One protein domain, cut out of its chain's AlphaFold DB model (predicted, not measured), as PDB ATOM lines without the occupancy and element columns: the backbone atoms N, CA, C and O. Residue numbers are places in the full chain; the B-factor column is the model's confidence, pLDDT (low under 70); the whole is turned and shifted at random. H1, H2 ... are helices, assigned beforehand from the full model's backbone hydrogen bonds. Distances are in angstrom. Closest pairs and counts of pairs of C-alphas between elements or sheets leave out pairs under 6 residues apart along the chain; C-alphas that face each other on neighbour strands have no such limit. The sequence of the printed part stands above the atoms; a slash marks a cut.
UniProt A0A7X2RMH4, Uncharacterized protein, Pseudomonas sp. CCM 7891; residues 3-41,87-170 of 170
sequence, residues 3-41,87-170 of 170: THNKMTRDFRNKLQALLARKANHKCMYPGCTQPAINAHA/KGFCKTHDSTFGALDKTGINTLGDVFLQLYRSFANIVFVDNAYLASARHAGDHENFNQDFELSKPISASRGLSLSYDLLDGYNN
ATOM      1  N   THR A   3      53.093  -4.714 -48.628       61.59
ATOM      2  CA  THR A   3      53.056  -6.119 -49.096       61.59
ATOM      3  C   THR A   3      53.250  -7.123 -47.955       61.59
ATOM      4  O   THR A   3      52.492  -8.086 -47.849       61.59
ATOM      5  N   HIS A   4      54.199  -6.859 -47.047       61.75
ATOM      6  CA  HIS A   4      54.509  -7.732 -45.901       61.75
ATOM      7  C   HIS A   4      53.339  -7.823 -44.911       61.75
ATOM      8  O   HIS A   4      52.863  -8.907 -44.590       61.75
ATOM      9  N   ASN A   5      52.767  -6.672 -44.539       73.81
ATOM     10  CA  ASN A   5      51.582  -6.602 -43.675       73.81
ATOM     11  C   ASN A   5      50.365  -7.336 -44.264       73.81
ATOM     12  O   ASN A   5      49.561  -7.914 -43.528       73.81
ATOM     13  N   LYS A   6      50.218  -7.332 -45.596       84.00
ATOM     14  CA  LYS A   6      49.153  -8.069 -46.281       84.00
ATOM     15  C   LYS A   6      49.379  -9.580 -46.183       84.00
ATOM     16  O   LYS A   6      48.458 -10.281 -45.780       84.00
ATOM     17  N   MET A   7      50.589 -10.060 -46.475       83.88
ATOM     18  CA  MET A   7      50.948 -11.479 -46.376       83.88
ATOM     19  C   MET A   7      50.729 -12.020 -44.955       83.88
ATOM     20  O   MET A   7      50.037 -13.024 -44.777       83.88
ATOM     21  N   THR A   8      51.219 -11.315 -43.929       82.88
ATOM     22  CA  THR A   8      51.030 -11.697 -42.519       82.88
ATOM     23  C   THR A   8      49.545 -11.789 -42.148       82.88
ATOM     24  O   THR A   8      49.115 -12.724 -41.461       82.88
ATOM     25  N   ARG A   9      48.728 -10.840 -42.618       86.88
ATOM     26  CA  ARG A   9      47.279 -10.838 -42.389       86.88
ATOM     27  C   ARG A   9      46.579 -11.997 -43.097       86.88
ATOM     28  O   ARG A   9      45.772 -12.681 -42.468       86.88
ATOM     29  N   ASP A  10      46.880 -12.223 -44.372       90.88
ATOM     30  CA  ASP A  10      46.248 -13.264 -45.188       90.88
ATOM     31  C   ASP A  10      46.593 -14.660 -44.640       90.88
ATOM     32  O   ASP A  10      45.701 -15.499 -44.473       90.88
ATOM     33  N   PHE A  11      47.847 -14.859 -44.218       89.94
ATOM     34  CA  PHE A  11      48.281 -16.040 -43.476       89.94
ATOM     35  C   PHE A  11      47.475 -16.218 -42.182       89.94
ATOM     36  O   PHE A  11      46.872 -17.264 -41.947       89.94
ATOM     37  N   ARG A  12      47.422 -15.205 -41.310       89.06
ATOM     38  CA  ARG A  12      46.720 -15.335 -40.021       89.06
ATOM     39  C   ARG A  12      45.241 -15.679 -40.223       89.06
ATOM     40  O   ARG A  12      44.729 -16.586 -39.566       89.06
ATOM     41  N   ASN A  13      44.572 -15.002 -41.154       93.25
ATOM     42  CA  ASN A  13      43.155 -15.209 -41.444       93.25
ATOM     43  C   ASN A  13      42.881 -16.621 -41.978       93.25
ATOM     44  O   ASN A  13      41.939 -17.285 -41.531       93.25
ATOM     45  N   LYS A  14      43.709 -17.105 -42.913       95.06
ATOM     46  CA  LYS A  14      43.547 -18.445 -43.479       95.06
ATOM     47  C   LYS A  14      43.827 -19.532 -42.449       95.06
ATOM     48  O   LYS A  14      43.032 -20.468 -42.341       95.06
ATOM     49  N   LEU A  15      44.893 -19.391 -41.661       93.81
ATOM     50  CA  LEU A  15      45.222 -20.322 -40.584       93.81
ATOM     51  C   LEU A  15      44.084 -20.407 -39.561       93.81
ATOM     52  O   LEU A  15      43.629 -21.501 -39.230       93.81
ATOM     53  N   GLN A  16      43.560 -19.258 -39.120       93.81
ATOM     54  CA  GLN A  16      42.427 -19.206 -38.197       93.81
ATOM     55  C   GLN A  16      41.191 -19.909 -38.776       93.81
ATOM     56  O   GLN A  16      40.503 -20.627 -38.052       93.81
ATOM     57  N   ALA A  17      40.912 -19.741 -40.072       96.00
ATOM     58  CA  ALA A  17      39.796 -20.412 -40.733       96.00
ATOM     59  C   ALA A  17      39.975 -21.939 -40.804       96.00
ATOM     60  O   ALA A  17      39.005 -22.664 -40.592       96.00
ATOM     61  N   LEU A  18      41.192 -22.430 -41.068       95.88
ATOM     62  CA  LEU A  18      41.501 -23.864 -41.141       95.88
ATOM     63  C   LEU A  18      41.438 -24.545 -39.767       95.88
ATOM     64  O   LEU A  18      40.927 -25.658 -39.659       95.88
ATOM     65  N   LEU A  19      41.907 -23.870 -38.716       94.06
ATOM     66  CA  LEU A  19      41.911 -24.390 -37.343       94.06
ATOM     67  C   LEU A  19      40.587 -24.151 -36.595       94.06
ATOM     68  O   LEU A  19      40.404 -24.629 -35.474       94.06
ATOM     69  N   ALA A  20      39.647 -23.407 -37.183       92.56
ATOM     70  CA  ALA A  20      38.379 -23.093 -36.540       92.56
ATOM     71  C   ALA A  20      37.567 -24.357 -36.218       92.56
ATOM     72  O   ALA A  20      37.450 -25.278 -37.023       92.56
ATOM     73  N   ARG A  21      36.861 -24.354 -35.080       84.75
ATOM     74  CA  ARG A  21      35.980 -25.468 -34.672       84.75
ATOM     75  C   ARG A  21      34.899 -25.830 -35.701       84.75
ATOM     76  O   ARG A  21      34.469 -26.984 -35.729       84.75
ATOM     77  N   LYS A  22      34.466 -24.853 -36.506       89.25
ATOM     78  CA  LYS A  22      33.471 -25.001 -37.584       89.25
ATOM     79  C   LYS A  22      34.056 -25.509 -38.907       89.25
ATOM     80  O   LYS A  22      33.294 -25.748 -39.835       89.25
ATOM     81  N   ALA A  23      35.380 -25.611 -39.021       92.62
ATOM     82  CA  ALA A  23      36.016 -26.128 -40.220       92.62
ATOM     83  C   ALA A  23      35.706 -27.622 -40.367       92.62
ATOM     84  O   ALA A  23      35.803 -28.391 -39.405       92.62
ATOM     85  N   ASN A  24      35.328 -28.010 -41.581       93.25
ATOM     86  CA  ASN A  24      35.047 -29.394 -41.921       93.25
ATOM     87  C   ASN A  24      36.346 -30.072 -42.343       93.25
ATOM     88  O   ASN A  24      36.941 -29.705 -43.353       93.25
ATOM     89  N   HIS A  25      36.744 -31.080 -41.577       96.88
ATOM     90  CA  HIS A  25      37.902 -31.920 -41.856       96.88
ATOM     91  C   HIS A  25      37.467 -33.378 -41.916       96.88
ATOM     92  O   HIS A  25      36.469 -33.760 -41.299       96.88
ATOM     93  N   LYS A  26      38.204 -34.190 -42.671       97.12
ATOM     94  CA  LYS A  26      38.017 -35.643 -42.687       97.12
ATOM     95  C   LYS A  26      38.881 -36.279 -41.607       97.12
ATOM     96  O   LYS A  26      39.916 -35.736 -41.234       97.12
ATOM     97  N   CYS A  27      38.440 -37.429 -41.119       97.94
ATOM     98  CA  CYS A  27      39.235 -38.260 -40.231       97.94
ATOM     99  C   CYS A  27      40.574 -38.637 -40.887       97.94
ATOM    100  O   CYS A  27      40.614 -38.971 -42.067       97.94
ATOM    101  N   MET A  28      41.652 -38.598 -40.108       97.00
ATOM    102  CA  MET A  28      43.013 -38.925 -40.535       97.00
ATOM    103  C   MET A  28      43.317 -40.423 -40.459       97.00
ATOM    104  O   MET A  28      44.376 -40.848 -40.907       97.00
ATOM    105  N   TYR A  29      42.399 -41.226 -39.911       96.56
ATOM    106  CA  TYR A  29      42.535 -42.678 -39.925       96.56
ATOM    107  C   TYR A  29      42.511 -43.210 -41.367       96.56
ATOM    108  O   TYR A  29      41.593 -42.839 -42.110       96.56
ATOM    109  N   PRO A  30      43.468 -44.069 -41.776       95.12
ATOM    110  CA  PRO A  30      43.557 -44.570 -43.146       95.12
ATOM    111  C   PRO A  30      42.233 -45.146 -43.665       95.12
ATOM    112  O   PRO A  30      41.562 -45.926 -42.995       95.12
ATOM    113  N   GLY A  31      41.812 -44.710 -44.855       95.62
ATOM    114  CA  GLY A  31      40.558 -45.146 -45.484       95.62
ATOM    115  C   GLY A  31      39.268 -44.573 -44.877       95.62
ATOM    116  O   GLY A  31      38.185 -44.812 -45.409       95.62
ATOM    117  N   CYS A  32      39.334 -43.783 -43.801       97.19
ATOM    118  CA  CYS A  32      38.142 -43.215 -43.180       97.19
ATOM    119  C   CYS A  32      37.644 -41.963 -43.922       97.19
ATOM    120  O   CYS A  32      38.376 -41.001 -44.135       97.19
ATOM    121  N   THR A  33      36.354 -41.930 -44.254       96.94
ATOM    122  CA  THR A  33      35.708 -40.786 -44.929       96.94
ATOM    123  C   THR A  33      34.815 -39.953 -44.009       96.94
ATOM    124  O   THR A  33      34.268 -38.936 -44.437       96.94
ATOM    125  N   GLN A  34      34.676 -40.360 -42.744       98.31
ATOM    126  CA  GLN A  34      33.803 -39.709 -41.771       98.31
ATOM    127  C   GLN A  34      34.339 -38.327 -41.354       98.31
ATOM    128  O   GLN A  34      35.560 -38.132 -41.293       98.31
ATOM    129  N   PRO A  35      33.453 -37.369 -41.025       97.69
ATOM    130  CA  PRO A  35      33.865 -36.049 -40.564       97.69
ATOM    131  C   PRO A  35      34.600 -36.131 -39.220       97.69
ATOM    132  O   PRO A  35      34.197 -36.859 -38.308       97.69
ATOM    133  N   ALA A  36      35.675 -35.357 -39.093       97.81
ATOM    134  CA  ALA A  36      36.440 -35.249 -37.863       97.81
ATOM    135  C   ALA A  36      35.723 -34.378 -36.819       97.81
ATOM    136  O   ALA A  36      35.158 -33.317 -37.108       97.81
ATOM    137  N   ILE A  37      35.789 -34.819 -35.568       96.31
ATOM    138  CA  ILE A  37      35.353 -34.075 -34.391       96.31
ATOM    139  C   ILE A  37      36.537 -33.325 -33.774       96.31
ATOM    140  O   ILE A  37      37.667 -33.424 -34.241       96.31
ATOM    141  N   ASN A  38      36.271 -32.525 -32.741       95.00
ATOM    142  CA  ASN A  38      37.317 -31.817 -32.002       95.00
ATOM    143  C   ASN A  38      37.942 -32.751 -30.952       95.00
ATOM    144  O   ASN A  38      37.544 -32.707 -29.790       95.00
ATOM    145  N   ALA A  39      38.862 -33.608 -31.393       95.19
ATOM    146  CA  ALA A  39      39.609 -34.548 -30.560       95.19
ATOM    147  C   ALA A  39      40.704 -33.829 -29.754       95.19
ATOM    148  O   ALA A  39      41.068 -32.699 -30.080       95.19
ATOM    149  N   HIS A  40      41.248 -34.480 -28.726       95.88
ATOM    150  CA  HIS A  40      42.440 -34.018 -28.004       95.88
ATOM    151  C   HIS A  40      43.664 -34.822 -28.443       95.88
ATOM    152  O   HIS A  40      43.550 -36.019 -28.632       95.88
ATOM    153  N   ALA A  41      44.835 -34.207 -28.592       96.69
ATOM    154  CA  ALA A  41      46.069 -34.952 -28.859       96.69
ATOM    155  C   ALA A  41      46.675 -35.540 -27.577       96.69
ATOM    156  O   ALA A  41      47.261 -36.620 -27.599       96.69
ATOM    157  N   LYS A  87      41.218 -31.254 -35.239       96.75
ATOM    158  CA  LYS A  87      40.195 -31.909 -36.068       96.75
ATOM    159  C   LYS A  87      40.757 -33.116 -36.824       96.75
ATOM    160  O   LYS A  87      40.633 -33.192 -38.041       96.75
ATOM    161  N   GLY A  88      41.381 -34.042 -36.096       95.00
ATOM    162  CA  GLY A  88      42.051 -35.200 -36.696       95.00
ATOM    163  C   GLY A  88      41.224 -36.477 -36.783       95.00
ATOM    164  O   GLY A  88      41.406 -37.245 -37.717       95.00
ATOM    165  N   PHE A  89      40.297 -36.731 -35.856       97.88
ATOM    166  CA  PHE A  89      39.607 -38.026 -35.775       97.88
ATOM    167  C   PHE A  89      38.090 -37.876 -35.761       97.88
ATOM    168  O   PHE A  89      37.559 -36.926 -35.192       97.88
ATOM    169  N   CYS A  90      37.374 -38.809 -36.392       98.12
ATOM    170  CA  CYS A  90      35.926 -38.936 -36.229       98.12
ATOM    171  C   CYS A  90      35.594 -39.527 -34.852       98.12
ATOM    172  O   CYS A  90      36.469 -40.043 -34.164       98.12
ATOM    173  N   LYS A  91      34.315 -39.503 -34.460       97.69
ATOM    174  CA  LYS A  91      33.871 -40.029 -33.158       97.69
ATOM    175  C   LYS A  91      34.329 -41.474 -32.905       97.69
ATOM    176  O   LYS A  91      34.757 -41.786 -31.801       97.69
ATOM    177  N   THR A  92      34.259 -42.332 -33.922       97.88
ATOM    178  CA  THR A  92      34.669 -43.739 -33.815       97.88
ATOM    179  C   THR A  92      36.168 -43.868 -33.552       97.88
ATOM    180  O   THR A  92      36.561 -44.510 -32.586       97.88
ATOM    181  N   HIS A  93      37.010 -43.209 -34.348       97.25
ATOM    182  CA  HIS A  93      38.463 -43.306 -34.188       97.25
ATOM    183  C   HIS A  93      39.015 -42.477 -33.026       97.25
ATOM    184  O   HIS A  93      40.108 -42.761 -32.571       97.25
ATOM    185  N   ASP A  94      38.283 -41.494 -32.500       97.19
ATOM    186  CA  ASP A  94      38.661 -40.853 -31.235       97.19
ATOM    187  C   ASP A  94      38.390 -41.780 -30.033       97.19
ATOM    188  O   ASP A  94      39.122 -41.760 -29.047       97.19
ATOM    189  N   SER A  95      37.381 -42.657 -30.122       96.00
ATOM    190  CA  SER A  95      37.056 -43.590 -29.033       96.00
ATOM    191  C   SER A  95      38.087 -44.707 -28.823       96.00
ATOM    192  O   SER A  95      38.129 -45.281 -27.736       96.00
ATOM    193  N   THR A  96      38.955 -44.980 -29.806       94.81
ATOM    194  CA  THR A  96      40.042 -45.971 -29.671       94.81
ATOM    195  C   THR A  96      41.077 -45.547 -28.627       94.81
ATOM    196  O   THR A  96      41.695 -46.394 -27.991       94.81
ATOM    197  N   PHE A  97      41.203 -44.242 -28.366       95.00
ATOM    198  CA  PHE A  97      42.063 -43.694 -27.316       95.00
ATOM    199  C   PHE A  97      41.415 -43.748 -25.922       95.00
ATOM    200  O   PHE A  97      41.987 -43.256 -24.954       95.00
ATOM    201  N   GLY A  98      40.224 -44.341 -25.783       93.00
ATOM    202  CA  GLY A  98      39.449 -44.311 -24.544       93.00
ATOM    203  C   GLY A  98      40.115 -45.002 -23.349       93.00
ATOM    204  O   GLY A  98      39.881 -44.585 -22.216       93.00
ATOM    205  N   ALA A  99      40.930 -46.040 -23.572       90.88
ATOM    206  CA  ALA A  99      41.708 -46.681 -22.507       90.88
ATOM    207  C   ALA A  99      42.819 -45.744 -22.010       90.88
ATOM    208  O   ALA A  99      42.837 -45.379 -20.835       90.88
ATOM    209  N   LEU A 100      43.636 -45.247 -22.943       92.81
ATOM    210  CA  LEU A 100      44.661 -44.228 -22.712       92.81
ATOM    211  C   LEU A 100      44.099 -42.998 -21.978       92.81
ATOM    212  O   LEU A 100      44.728 -42.480 -21.058       92.81
ATOM    213  N   ASP A 101      42.884 -42.562 -22.326       93.69
ATOM    214  CA  ASP A 101      42.232 -41.407 -21.706       93.69
ATOM    215  C   ASP A 101      41.737 -41.643 -20.269       93.69
ATOM    216  O   ASP A 101      41.494 -40.677 -19.544       93.69
ATOM    217  N   LYS A 102      41.582 -42.903 -19.849       93.38
ATOM    218  CA  LYS A 102      41.115 -43.278 -18.504       93.38
ATOM    219  C   LYS A 102      42.254 -43.668 -17.578       93.38
ATOM    220  O   LYS A 102      42.240 -43.288 -16.412       93.38
ATOM    221  N   THR A 103      43.195 -44.462 -18.077       93.50
ATOM    222  CA  THR A 103      44.224 -45.107 -17.253       93.50
ATOM    223  C   THR A 103      45.632 -44.616 -17.560       93.50
ATOM    224  O   THR A 103      46.554 -44.967 -16.827       93.50
ATOM    225  N   GLY A 104      45.819 -43.801 -18.602       93.19
ATOM    226  CA  GLY A 104      47.137 -43.365 -19.047       93.19
ATOM    227  C   GLY A 104      47.903 -44.457 -19.793       93.19
ATOM    228  O   GLY A 104      47.322 -45.428 -20.275       93.19
ATOM    229  N   ILE A 105      49.220 -44.283 -19.893       94.88
ATOM    230  CA  ILE A 105      50.121 -45.204 -20.596       94.88
ATOM    231  C   ILE A 105      50.565 -46.301 -19.630       94.88
ATOM    232  O   ILE A 105      51.308 -46.021 -18.693       94.88
ATOM    233  N   ASN A 106      50.134 -47.540 -19.869       95.44
ATOM    234  CA  ASN A 106      50.489 -48.693 -19.032       95.44
ATOM    235  C   ASN A 106      51.116 -49.837 -19.837       95.44
ATOM    236  O   ASN A 106      51.796 -50.695 -19.279       95.44
ATOM    237  N   THR A 107      50.892 -49.854 -21.149       94.81
ATOM    238  CA  THR A 107      51.368 -50.883 -22.071       94.81
ATOM    239  C   THR A 107      52.114 -50.267 -23.249       94.81
ATOM    240  O   THR A 107      52.028 -49.066 -23.513       94.81
ATOM    241  N   LEU A 108      52.822 -51.105 -24.006       94.75
ATOM    242  CA  LEU A 108      53.446 -50.677 -25.256       94.75
ATOM    243  C   LEU A 108      52.398 -50.248 -26.302       94.75
ATOM    244  O   LEU A 108      52.612 -49.271 -27.015       94.75
ATOM    245  N   GLY A 109      51.231 -50.902 -26.331       94.25
ATOM    246  CA  GLY A 109      50.105 -50.486 -27.172       94.25
ATOM    247  C   GLY A 109      49.610 -49.071 -26.850       94.25
ATOM    248  O   GLY A 109      49.334 -48.293 -27.764       94.25
ATOM    249  N   ASP A 110      49.582 -48.683 -25.570       95.31
ATOM    250  CA  ASP A 110      49.225 -47.313 -25.168       95.31
ATOM    251  C   ASP A 110      50.246 -46.283 -25.670       95.31
ATOM    252  O   ASP A 110      49.871 -45.179 -26.075       95.31
ATOM    253  N   VAL A 111      51.536 -46.646 -25.687       96.38
ATOM    254  CA  VAL A 111      52.592 -45.810 -26.278       96.38
ATOM    255  C   VAL A 111      52.331 -45.616 -27.770       96.38
ATOM    256  O   VAL A 111      52.365 -44.483 -28.245       96.38
ATOM    257  N   PHE A 112      52.018 -46.683 -28.507       96.25
ATOM    258  CA  PHE A 112      51.725 -46.596 -29.942       96.25
ATOM    259  C   PHE A 112      50.475 -45.758 -30.229       96.25
ATOM    260  O   PHE A 112      50.510 -44.888 -31.100       96.25
ATOM    261  N   LEU A 113      49.412 -45.923 -29.436       95.88
ATOM    262  CA  LEU A 113      48.221 -45.073 -29.501       95.88
ATOM    263  C   LEU A 113      48.561 -43.595 -29.267       95.88
ATOM    264  O   LEU A 113      48.144 -42.739 -30.050       95.88
ATOM    265  N   GLN A 114      49.335 -43.272 -28.224       97.38
ATOM    266  CA  GLN A 114      49.716 -41.887 -27.938       97.38
ATOM    267  C   GLN A 114      50.615 -41.307 -29.037       97.38
ATOM    268  O   GLN A 114      50.432 -40.146 -29.415       97.38
ATOM    269  N   LEU A 115      51.554 -42.086 -29.585       96.81
ATOM    270  CA  LEU A 115      52.384 -41.666 -30.717       96.81
ATOM    271  C   LEU A 115      51.512 -41.332 -31.928       96.81
ATOM    272  O   LEU A 115      51.622 -40.231 -32.467       96.81
ATOM    273  N   TYR A 116      50.590 -42.226 -32.288       97.31
ATOM    274  CA  TYR A 116      49.680 -42.028 -33.412       97.31
ATOM    275  C   TYR A 116      48.817 -40.776 -33.248       97.31
ATOM    276  O   TYR A 116      48.757 -39.926 -34.142       97.31
ATOM    277  N   ARG A 117      48.224 -40.587 -32.065       97.06
ATOM    278  CA  ARG A 117      47.423 -39.395 -31.748       97.06
ATOM    279  C   ARG A 117      48.241 -38.103 -31.831       97.06
ATOM    280  O   ARG A 117      47.743 -37.086 -32.317       97.06
ATOM    281  N   SER A 118      49.496 -38.145 -31.379       96.75
ATOM    282  CA  SER A 118      50.397 -36.984 -31.349       96.75
ATOM    283  C   SER A 118      50.873 -36.597 -32.745       96.75
ATOM    284  O   SER A 118      50.769 -35.430 -33.119       96.75
ATOM    285  N   PHE A 119      51.333 -37.563 -33.544       97.12
ATOM    286  CA  PHE A 119      51.746 -37.301 -34.922       97.12
ATOM    287  C   PHE A 119      50.576 -36.851 -35.794       97.12
ATOM    288  O   PHE A 119      50.759 -35.972 -36.633       97.12
ATOM    289  N   ALA A 120      49.363 -37.364 -35.559       97.69
ATOM    290  CA  ALA A 120      48.178 -36.889 -36.266       97.69
ATOM    291  C   ALA A 120      47.931 -35.396 -36.003       97.69
ATOM    292  O   ALA A 120      47.653 -34.646 -36.935       97.69
ATOM    293  N   ASN A 121      48.096 -34.938 -34.758       97.44
ATOM    294  CA  ASN A 121      48.007 -33.516 -34.428       97.44
ATOM    295  C   ASN A 121      49.104 -32.692 -35.117       97.44
ATOM    296  O   ASN A 121      48.796 -31.678 -35.737       97.44
ATOM    297  N   ILE A 122      50.360 -33.142 -35.060       95.00
ATOM    298  CA  ILE A 122      51.484 -32.440 -35.701       95.00
ATOM    299  C   ILE A 122      51.219 -32.283 -37.203       95.00
ATOM    300  O   ILE A 122      51.198 -31.166 -37.708       95.00
ATOM    301  N   VAL A 123      50.905 -33.381 -37.900       95.38
ATOM    302  CA  VAL A 123      50.603 -33.362 -39.340       95.38
ATOM    303  C   VAL A 123      49.392 -32.482 -39.653       95.38
ATOM    304  O   VAL A 123      49.396 -31.760 -40.649       95.38
ATOM    305  N   PHE A 124      48.345 -32.516 -38.824       96.81
ATOM    306  CA  PHE A 124      47.172 -31.660 -38.998       96.81
ATOM    307  C   PHE A 124      47.539 -30.172 -38.931       96.81
ATOM    308  O   PHE A 124      47.139 -29.395 -39.802       96.81
ATOM    309  N   VAL A 125      48.303 -29.782 -37.909       93.50
ATOM    310  CA  VAL A 125      48.743 -28.400 -37.711       93.50
ATOM    311  C   VAL A 125      49.674 -27.980 -38.847       93.50
ATOM    312  O   VAL A 125      49.396 -26.974 -39.495       93.50
ATOM    313  N   ASP A 126      50.695 -28.771 -39.168       91.44
ATOM    314  CA  ASP A 126      51.648 -28.471 -40.243       91.44
ATOM    315  C   ASP A 126      50.946 -28.279 -41.590       91.44
ATOM    316  O   ASP A 126      51.212 -27.308 -42.298       91.44
ATOM    317  N   ASN A 127      49.971 -29.132 -41.923       92.56
ATOM    318  CA  ASN A 127      49.175 -28.980 -43.141       92.56
ATOM    319  C   ASN A 127      48.369 -27.675 -43.154       92.56
ATOM    320  O   ASN A 127      48.258 -27.028 -44.199       92.56
ATOM    321  N   ALA A 128      47.807 -27.267 -42.011       93.75
ATOM    322  CA  ALA A 128      47.086 -26.003 -41.906       93.75
ATOM    323  C   ALA A 128      48.027 -24.800 -42.084       93.75
ATOM    324  O   ALA A 128      47.688 -23.856 -42.801       93.75
ATOM    325  N   TYR A 129      49.218 -24.853 -41.483       91.06
ATOM    326  CA  TYR A 129      50.251 -23.831 -41.637       91.06
ATOM    327  C   TYR A 129      50.752 -23.743 -43.083       91.06
ATOM    328  O   TYR A 129      50.766 -22.651 -43.648       91.06
ATOM    329  N   LEU A 130      51.071 -24.875 -43.713       89.94
ATOM    330  CA  LEU A 130      51.511 -24.951 -45.106       89.94
ATOM    331  C   LEU A 130      50.456 -24.395 -46.067       89.94
ATOM    332  O   LEU A 130      50.759 -23.574 -46.933       89.94
ATOM    333  N   ALA A 131      49.200 -24.824 -45.918       92.38
ATOM    334  CA  ALA A 131      48.101 -24.338 -46.749       92.38
ATOM    335  C   ALA A 131      47.878 -22.830 -46.570       92.38
ATOM    336  O   ALA A 131      47.521 -22.134 -47.522       92.38
ATOM    337  N   SER A 132      48.099 -22.324 -45.357       92.19
ATOM    338  CA  SER A 132      48.010 -20.906 -45.047       92.19
ATOM    339  C   SER A 132      49.159 -20.084 -45.644       92.19
ATOM    340  O   SER A 132      48.907 -19.041 -46.243       92.19
ATOM    341  N   ALA A 133      50.402 -20.568 -45.547       89.50
ATOM    342  CA  ALA A 133      51.584 -19.938 -46.146       89.50
ATOM    343  C   ALA A 133      51.421 -19.804 -47.664       89.50
ATOM    344  O   ALA A 133      51.449 -18.697 -48.200       89.50
ATOM    345  N   ARG A 134      51.074 -20.913 -48.330       90.19
ATOM    346  CA  ARG A 134      50.795 -20.928 -49.773       90.19
ATOM    347  C   ARG A 134      49.681 -19.956 -50.163       90.19
ATOM    348  O   ARG A 134      49.769 -19.316 -51.202       90.19
ATOM    349  N   HIS A 135      48.635 -19.831 -49.341       91.44
ATOM    350  CA  HIS A 135      47.548 -18.881 -49.591       91.44
ATOM    351  C   HIS A 135      47.999 -17.419 -49.489       91.44
ATOM    352  O   HIS A 135      47.513 -16.583 -50.244       91.44
ATOM    353  N   ALA A 136      48.927 -17.118 -48.581       89.50
ATOM    354  CA  ALA A 136      49.491 -15.784 -48.413       89.50
ATOM    355  C   ALA A 136      50.539 -15.418 -49.485       89.50
ATOM    356  O   ALA A 136      50.994 -14.277 -49.513       89.50
ATOM    357  N   GLY A 137      50.903 -16.360 -50.366       87.12
ATOM    358  CA  GLY A 137      51.954 -16.193 -51.375       87.12
ATOM    359  C   GLY A 137      53.362 -16.526 -50.872       87.12
ATOM    360  O   GLY A 137      54.336 -16.234 -51.557       87.12
ATOM    361  N   ASP A 138      53.474 -17.137 -49.691       83.56
ATOM    362  CA  ASP A 138      54.737 -17.618 -49.138       83.56
ATOM    363  C   ASP A 138      54.999 -19.054 -49.609       83.56
ATOM    364  O   ASP A 138      54.337 -20.014 -49.193       83.56
ATOM    365  N   HIS A 139      55.963 -19.179 -50.519       76.81
ATOM    366  CA  HIS A 139      56.407 -20.449 -51.090       76.81
ATOM    367  C   HIS A 139      57.769 -20.903 -50.547       76.81
ATOM    368  O   HIS A 139      58.226 -21.984 -50.913       76.81
ATOM    369  N   GLU A 140      58.405 -20.111 -49.679       70.56
ATOM    370  CA  GLU A 140      59.796 -20.313 -49.257       70.56
ATOM    371  C   GLU A 140      59.896 -20.889 -47.836       70.56
ATOM    372  O   GLU A 140      60.764 -21.719 -47.570       70.56
ATOM    373  N   ASN A 141      58.969 -20.543 -46.930       65.44
ATOM    374  CA  ASN A 141      59.061 -20.931 -45.512       65.44
ATOM    375  C   ASN A 141      58.592 -22.363 -45.182       65.44
ATOM    376  O   ASN A 141      58.576 -22.752 -44.015       65.44
ATOM    377  N   PHE A 142      58.249 -23.175 -46.183       70.38
ATOM    378  CA  PHE A 142      57.995 -24.611 -46.023       70.38
ATOM    379  C   PHE A 142      58.721 -25.389 -47.116       70.38
ATOM    380  O   PHE A 142      58.135 -25.795 -48.122       70.38
ATOM    381  N   ASN A 143      60.022 -25.585 -46.907       74.81
ATOM    382  CA  ASN A 143      60.853 -26.363 -47.810       74.81
ATOM    383  C   ASN A 143      60.479 -27.852 -47.705       74.81
ATOM    384  O   ASN A 143      60.884 -28.561 -46.783       74.81
ATOM    385  N   GLN A 144      59.679 -28.314 -48.664       74.19
ATOM    386  CA  GLN A 144      59.212 -29.694 -48.731       74.19
ATOM    387  C   GLN A 144      60.372 -30.686 -48.887       74.19
ATOM    388  O   GLN A 144      60.317 -31.766 -48.301       74.19
ATOM    389  N   ASP A 145      61.431 -30.314 -49.605       80.81
ATOM    390  CA  ASP A 145      62.615 -31.159 -49.764       80.81
ATOM    391  C   ASP A 145      63.344 -31.324 -48.430       80.81
ATOM    392  O   ASP A 145      63.709 -32.439 -48.059       80.81
ATOM    393  N   PHE A 146      63.473 -30.245 -47.650       82.88
ATOM    394  CA  PHE A 146      64.010 -30.312 -46.293       82.88
ATOM    395  C   PHE A 146      63.138 -31.193 -45.392       82.88
ATOM    396  O   PHE A 146      63.665 -32.086 -44.729       82.88
ATOM    397  N   GLU A 147      61.815 -31.014 -45.396       77.94
ATOM    398  CA  GLU A 147      60.907 -31.859 -44.608       77.94
ATOM    399  C   GLU A 147      61.010 -33.344 -44.982       77.94
ATOM    400  O   GLU A 147      61.028 -34.199 -44.097       77.94
ATOM    401  N   LEU A 148      61.134 -33.668 -46.271       76.31
ATOM    402  CA  LEU A 148      61.309 -35.041 -46.756       76.31
ATOM    403  C   LEU A 148      62.727 -35.593 -46.521       76.31
ATOM    404  O   LEU A 148      62.896 -36.816 -46.437       76.31
ATOM    405  N   SER A 149      63.726 -34.714 -46.384       84.19
ATOM    406  CA  SER A 149      65.106 -35.077 -46.042       84.19
ATOM    407  C   SER A 149      65.265 -35.499 -44.582       84.19
ATOM    408  O   SER A 149      66.203 -36.226 -44.251       84.19
ATOM    409  N   LYS A 150      64.340 -35.088 -43.698       84.19
ATOM    410  CA  LYS A 150      64.364 -35.506 -42.292       84.19
ATOM    411  C   LYS A 150      64.260 -37.036 -42.210       84.19
ATOM    412  O   LYS A 150      63.371 -37.615 -42.848       84.19
ATOM    413  N   PRO A 151      65.093 -37.698 -41.382       84.25
ATOM    414  CA  PRO A 151      65.003 -39.144 -41.169       84.25
ATOM    415  C   PRO A 151      63.586 -39.584 -40.785       84.25
ATOM    416  O   PRO A 151      63.067 -40.561 -41.317       84.25
ATOM    417  N   ILE A 152      62.926 -38.796 -39.931       84.56
ATOM    418  CA  ILE A 152      61.518 -38.959 -39.570       84.56
ATOM    419  C   ILE A 152      60.834 -37.596 -39.717       84.56
ATOM    420  O   ILE A 152      60.937 -36.735 -38.845       84.56
ATOM    421  N   SER A 153      60.156 -37.390 -40.847       89.56
ATOM    422  CA  SER A 153      59.223 -36.272 -41.019       89.56
ATOM    423  C   SER A 153      57.943 -36.516 -40.212       89.56
ATOM    424  O   SER A 153      57.645 -37.656 -39.852       89.56
ATOM    425  N   ALA A 154      57.135 -35.479 -39.973       88.94
ATOM    426  CA  ALA A 154      55.854 -35.638 -39.277       88.94
ATOM    427  C   ALA A 154      54.926 -36.649 -39.981       88.94
ATOM    428  O   ALA A 154      54.303 -37.481 -39.324       88.94
ATOM    429  N   SER A 155      54.881 -36.626 -41.319       90.06
ATOM    430  CA  SER A 155      54.086 -37.567 -42.116       90.06
ATOM    431  C   SER A 155      54.597 -39.004 -42.018       90.06
ATOM    432  O   SER A 155      53.794 -39.914 -41.835       90.06
ATOM    433  N   ARG A 156      55.920 -39.218 -42.071       92.25
ATOM    434  CA  ARG A 156      56.522 -40.545 -41.861       92.25
ATOM    435  C   ARG A 156      56.299 -41.042 -40.436       92.25
ATOM    436  O   ARG A 156      56.003 -42.215 -40.256       92.25
ATOM    437  N   GLY A 157      56.400 -40.157 -39.444       94.38
ATOM    438  CA  GLY A 157      56.092 -40.463 -38.048       94.38
ATOM    439  C   GLY A 157      54.642 -40.901 -37.861       94.38
ATOM    440  O   GLY A 157      54.392 -41.901 -37.195       94.38
ATOM    441  N   LEU A 158      53.694 -40.223 -38.522       95.69
ATOM    442  CA  LEU A 158      52.287 -40.619 -38.528       95.69
ATOM    443  C   LEU A 158      52.092 -42.016 -39.132       95.69
ATOM    444  O   LEU A 158      51.484 -42.861 -38.482       95.69
ATOM    445  N   SER A 159      52.639 -42.275 -40.323       94.44
ATOM    446  CA  SER A 159      52.557 -43.597 -40.961       94.44
ATOM    447  C   SER A 159      53.175 -44.692 -40.091       94.44
ATOM    448  O   SER A 159      52.501 -45.665 -39.781       94.44
ATOM    449  N   LEU A 160      54.397 -44.484 -39.593       95.12
ATOM    450  CA  LEU A 160      55.074 -45.439 -38.716       95.12
ATOM    451  C   LEU A 160      54.260 -45.725 -37.448       95.12
ATOM    452  O   LEU A 160      54.126 -46.872 -37.039       95.12
ATOM    453  N   SER A 161      53.708 -44.690 -36.814       96.12
ATOM    454  CA  SER A 161      52.897 -44.867 -35.606       96.12
ATOM    455  C   SER A 161      51.586 -45.617 -35.863       96.12
ATOM    456  O   SER A 161      51.128 -46.340 -34.982       96.12
ATOM    457  N   TYR A 162      51.010 -45.483 -37.062       95.94
ATOM    458  CA  TYR A 162      49.871 -46.291 -37.487       95.94
ATOM    459  C   TYR A 162      50.279 -47.752 -37.702       95.94
ATOM    460  O   TYR A 162      49.617 -48.631 -37.166       95.94
ATOM    461  N   ASP A 163      51.388 -48.008 -38.399       95.69
ATOM    462  CA  ASP A 163      51.877 -49.368 -38.658       95.69
ATOM    463  C   ASP A 163      52.205 -50.113 -37.351       95.69
ATOM    464  O   ASP A 163      51.870 -51.285 -37.196       95.69
ATOM    465  N   LEU A 164      52.804 -49.421 -36.372       95.38
ATOM    466  CA  LEU A 164      53.058 -49.970 -35.033       95.38
ATOM    467  C   LEU A 164      51.761 -50.309 -34.288       95.38
ATOM    468  O   LEU A 164      51.695 -51.322 -33.596       95.38
ATOM    469  N   LEU A 165      50.739 -49.460 -34.410       92.88
ATOM    470  CA  LEU A 165      49.437 -49.691 -33.794       92.88
ATOM    471  C   LEU A 165      48.712 -50.873 -34.449       92.88
ATOM    472  O   LEU A 165      48.165 -51.717 -33.745       92.88
ATOM    473  N   ASP A 166      48.699 -50.927 -35.778       91.75
ATOM    474  CA  ASP A 166      48.059 -51.997 -36.542       91.75
ATOM    475  C   ASP A 166      48.742 -53.345 -36.270       91.75
ATOM    476  O   ASP A 166      48.080 -54.308 -35.891       91.75
ATOM    477  N   GLY A 167      50.076 -53.385 -36.327       89.25
ATOM    478  CA  GLY A 167      50.861 -54.588 -36.047       89.25
ATOM    479  C   GLY A 167      50.855 -55.045 -34.585       89.25
ATOM    480  O   GLY A 167      51.224 -56.178 -34.315       89.25
ATOM    481  N   TYR A 168      50.459 -54.198 -33.630       88.44
ATOM    482  CA  TYR A 168      50.272 -54.611 -32.233       88.44
ATOM    483  C   TYR A 168      48.911 -55.284 -31.997       88.44
ATOM    484  O   TYR A 168      48.762 -56.074 -31.067       88.44
ATOM    485  N   ASN A 169      47.907 -54.939 -32.807       81.12
ATOM    486  CA  ASN A 169      46.544 -55.452 -32.668       81.12
ATOM    487  C   ASN A 169      46.290 -56.738 -33.476       81.12
ATOM    488  O   ASN A 169      45.288 -57.408 -33.214       81.12
ATOM    489  N   ASN A 170      47.161 -57.048 -34.441       67.00
ATOM    490  CA  ASN A 170      47.113 -58.230 -35.310       67.00
ATOM    491  C   ASN A 170      48.165 -59.265 -34.895       67.00
ATOM    492  O   ASN A 170      47.863 -60.474 -35.007       67.00
TER     493      ASN A 170
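What this domain is: This is residues 3 to 41 and 87 to 170 of the 170 residues of an uncharacterized protein of Pseudomonas sp. CCM 7891 (UniProt A0A7X2RMH4). One long helix, H4, runs through the middle of an elongated domain; H1 packs on its last residues and H6, on another side, folds back along it. Small H3 packs on residues 110 to 114 of H4, H2 comes just before it in the chain and touches no helix, and short H5 sits out on the loop between H4 and H6. The printed part has 123 residues with six named helices, H1 to H6 in chain order, and no named strand; the class is all helix. It is only just compact, close to loose, with a radius of gyration of the C-alphas of 16.3 A and spans of 53 by 34 by 25 A.

Where its parts are: H1, residues 3 to 19, begins at C-alpha 3 (53.056, -6.119, -49.096) and is 24.4 A long. Residues 20 to 41 hold no named element. H2 is residues 91 to 95, 6.3 A, and H3 residues 98 to 103, 8.8 A. H4, residues 108 to 136, is 42.1 A long and begins at C-alpha 108 (53.446, -50.677, -25.256). H5, residues 144 to 149, is 8.4 A. H6, residues 154 to 169, is 22.9 A and ends at C-alpha 169 (46.544, -55.452, -32.668).

How they stand to each other: H4 is the hub, touching three helices. With residues 125 to 136 alone it touches H1, opposite ways at a tilt of 38 degrees, only just steep; the closest C-alphas, of Met 7 and Ala 136, are 5.0 A apart. H6 touches H4 at a shallow tilt of 27 degrees, opposite ways, the closest C-alphas, of Tyr 116 and Ser 161, 4.8 A apart. H3 touches H4 at residues 110 to 114 alone, at a steep tilt of 57 degrees, opposite ways; the closest C-alphas, of Leu 100 and Asp 110, are 6.0 A apart. Helix packing is only just mostly crossed, lines mainly at an angle. H2 and H3 meet only through their link, and H2 touches no helix. H5 is near H6, with 5 pairs of C-alphas within 10 A. In the six helices every O i to N i+4 pair is within hydrogen-bond range.

The domain as a whole: The C-alphas of Thr 3 and Asn 170, the two farthest apart, are 54.2 A apart. Residues 42 to 86 are not printed, and C-alphas 41 and 87 are 9.8 A apart across this cut. Of the links printed whole, none is long. Residues 3 to 4, 141 and 170 have pLDDT under 70.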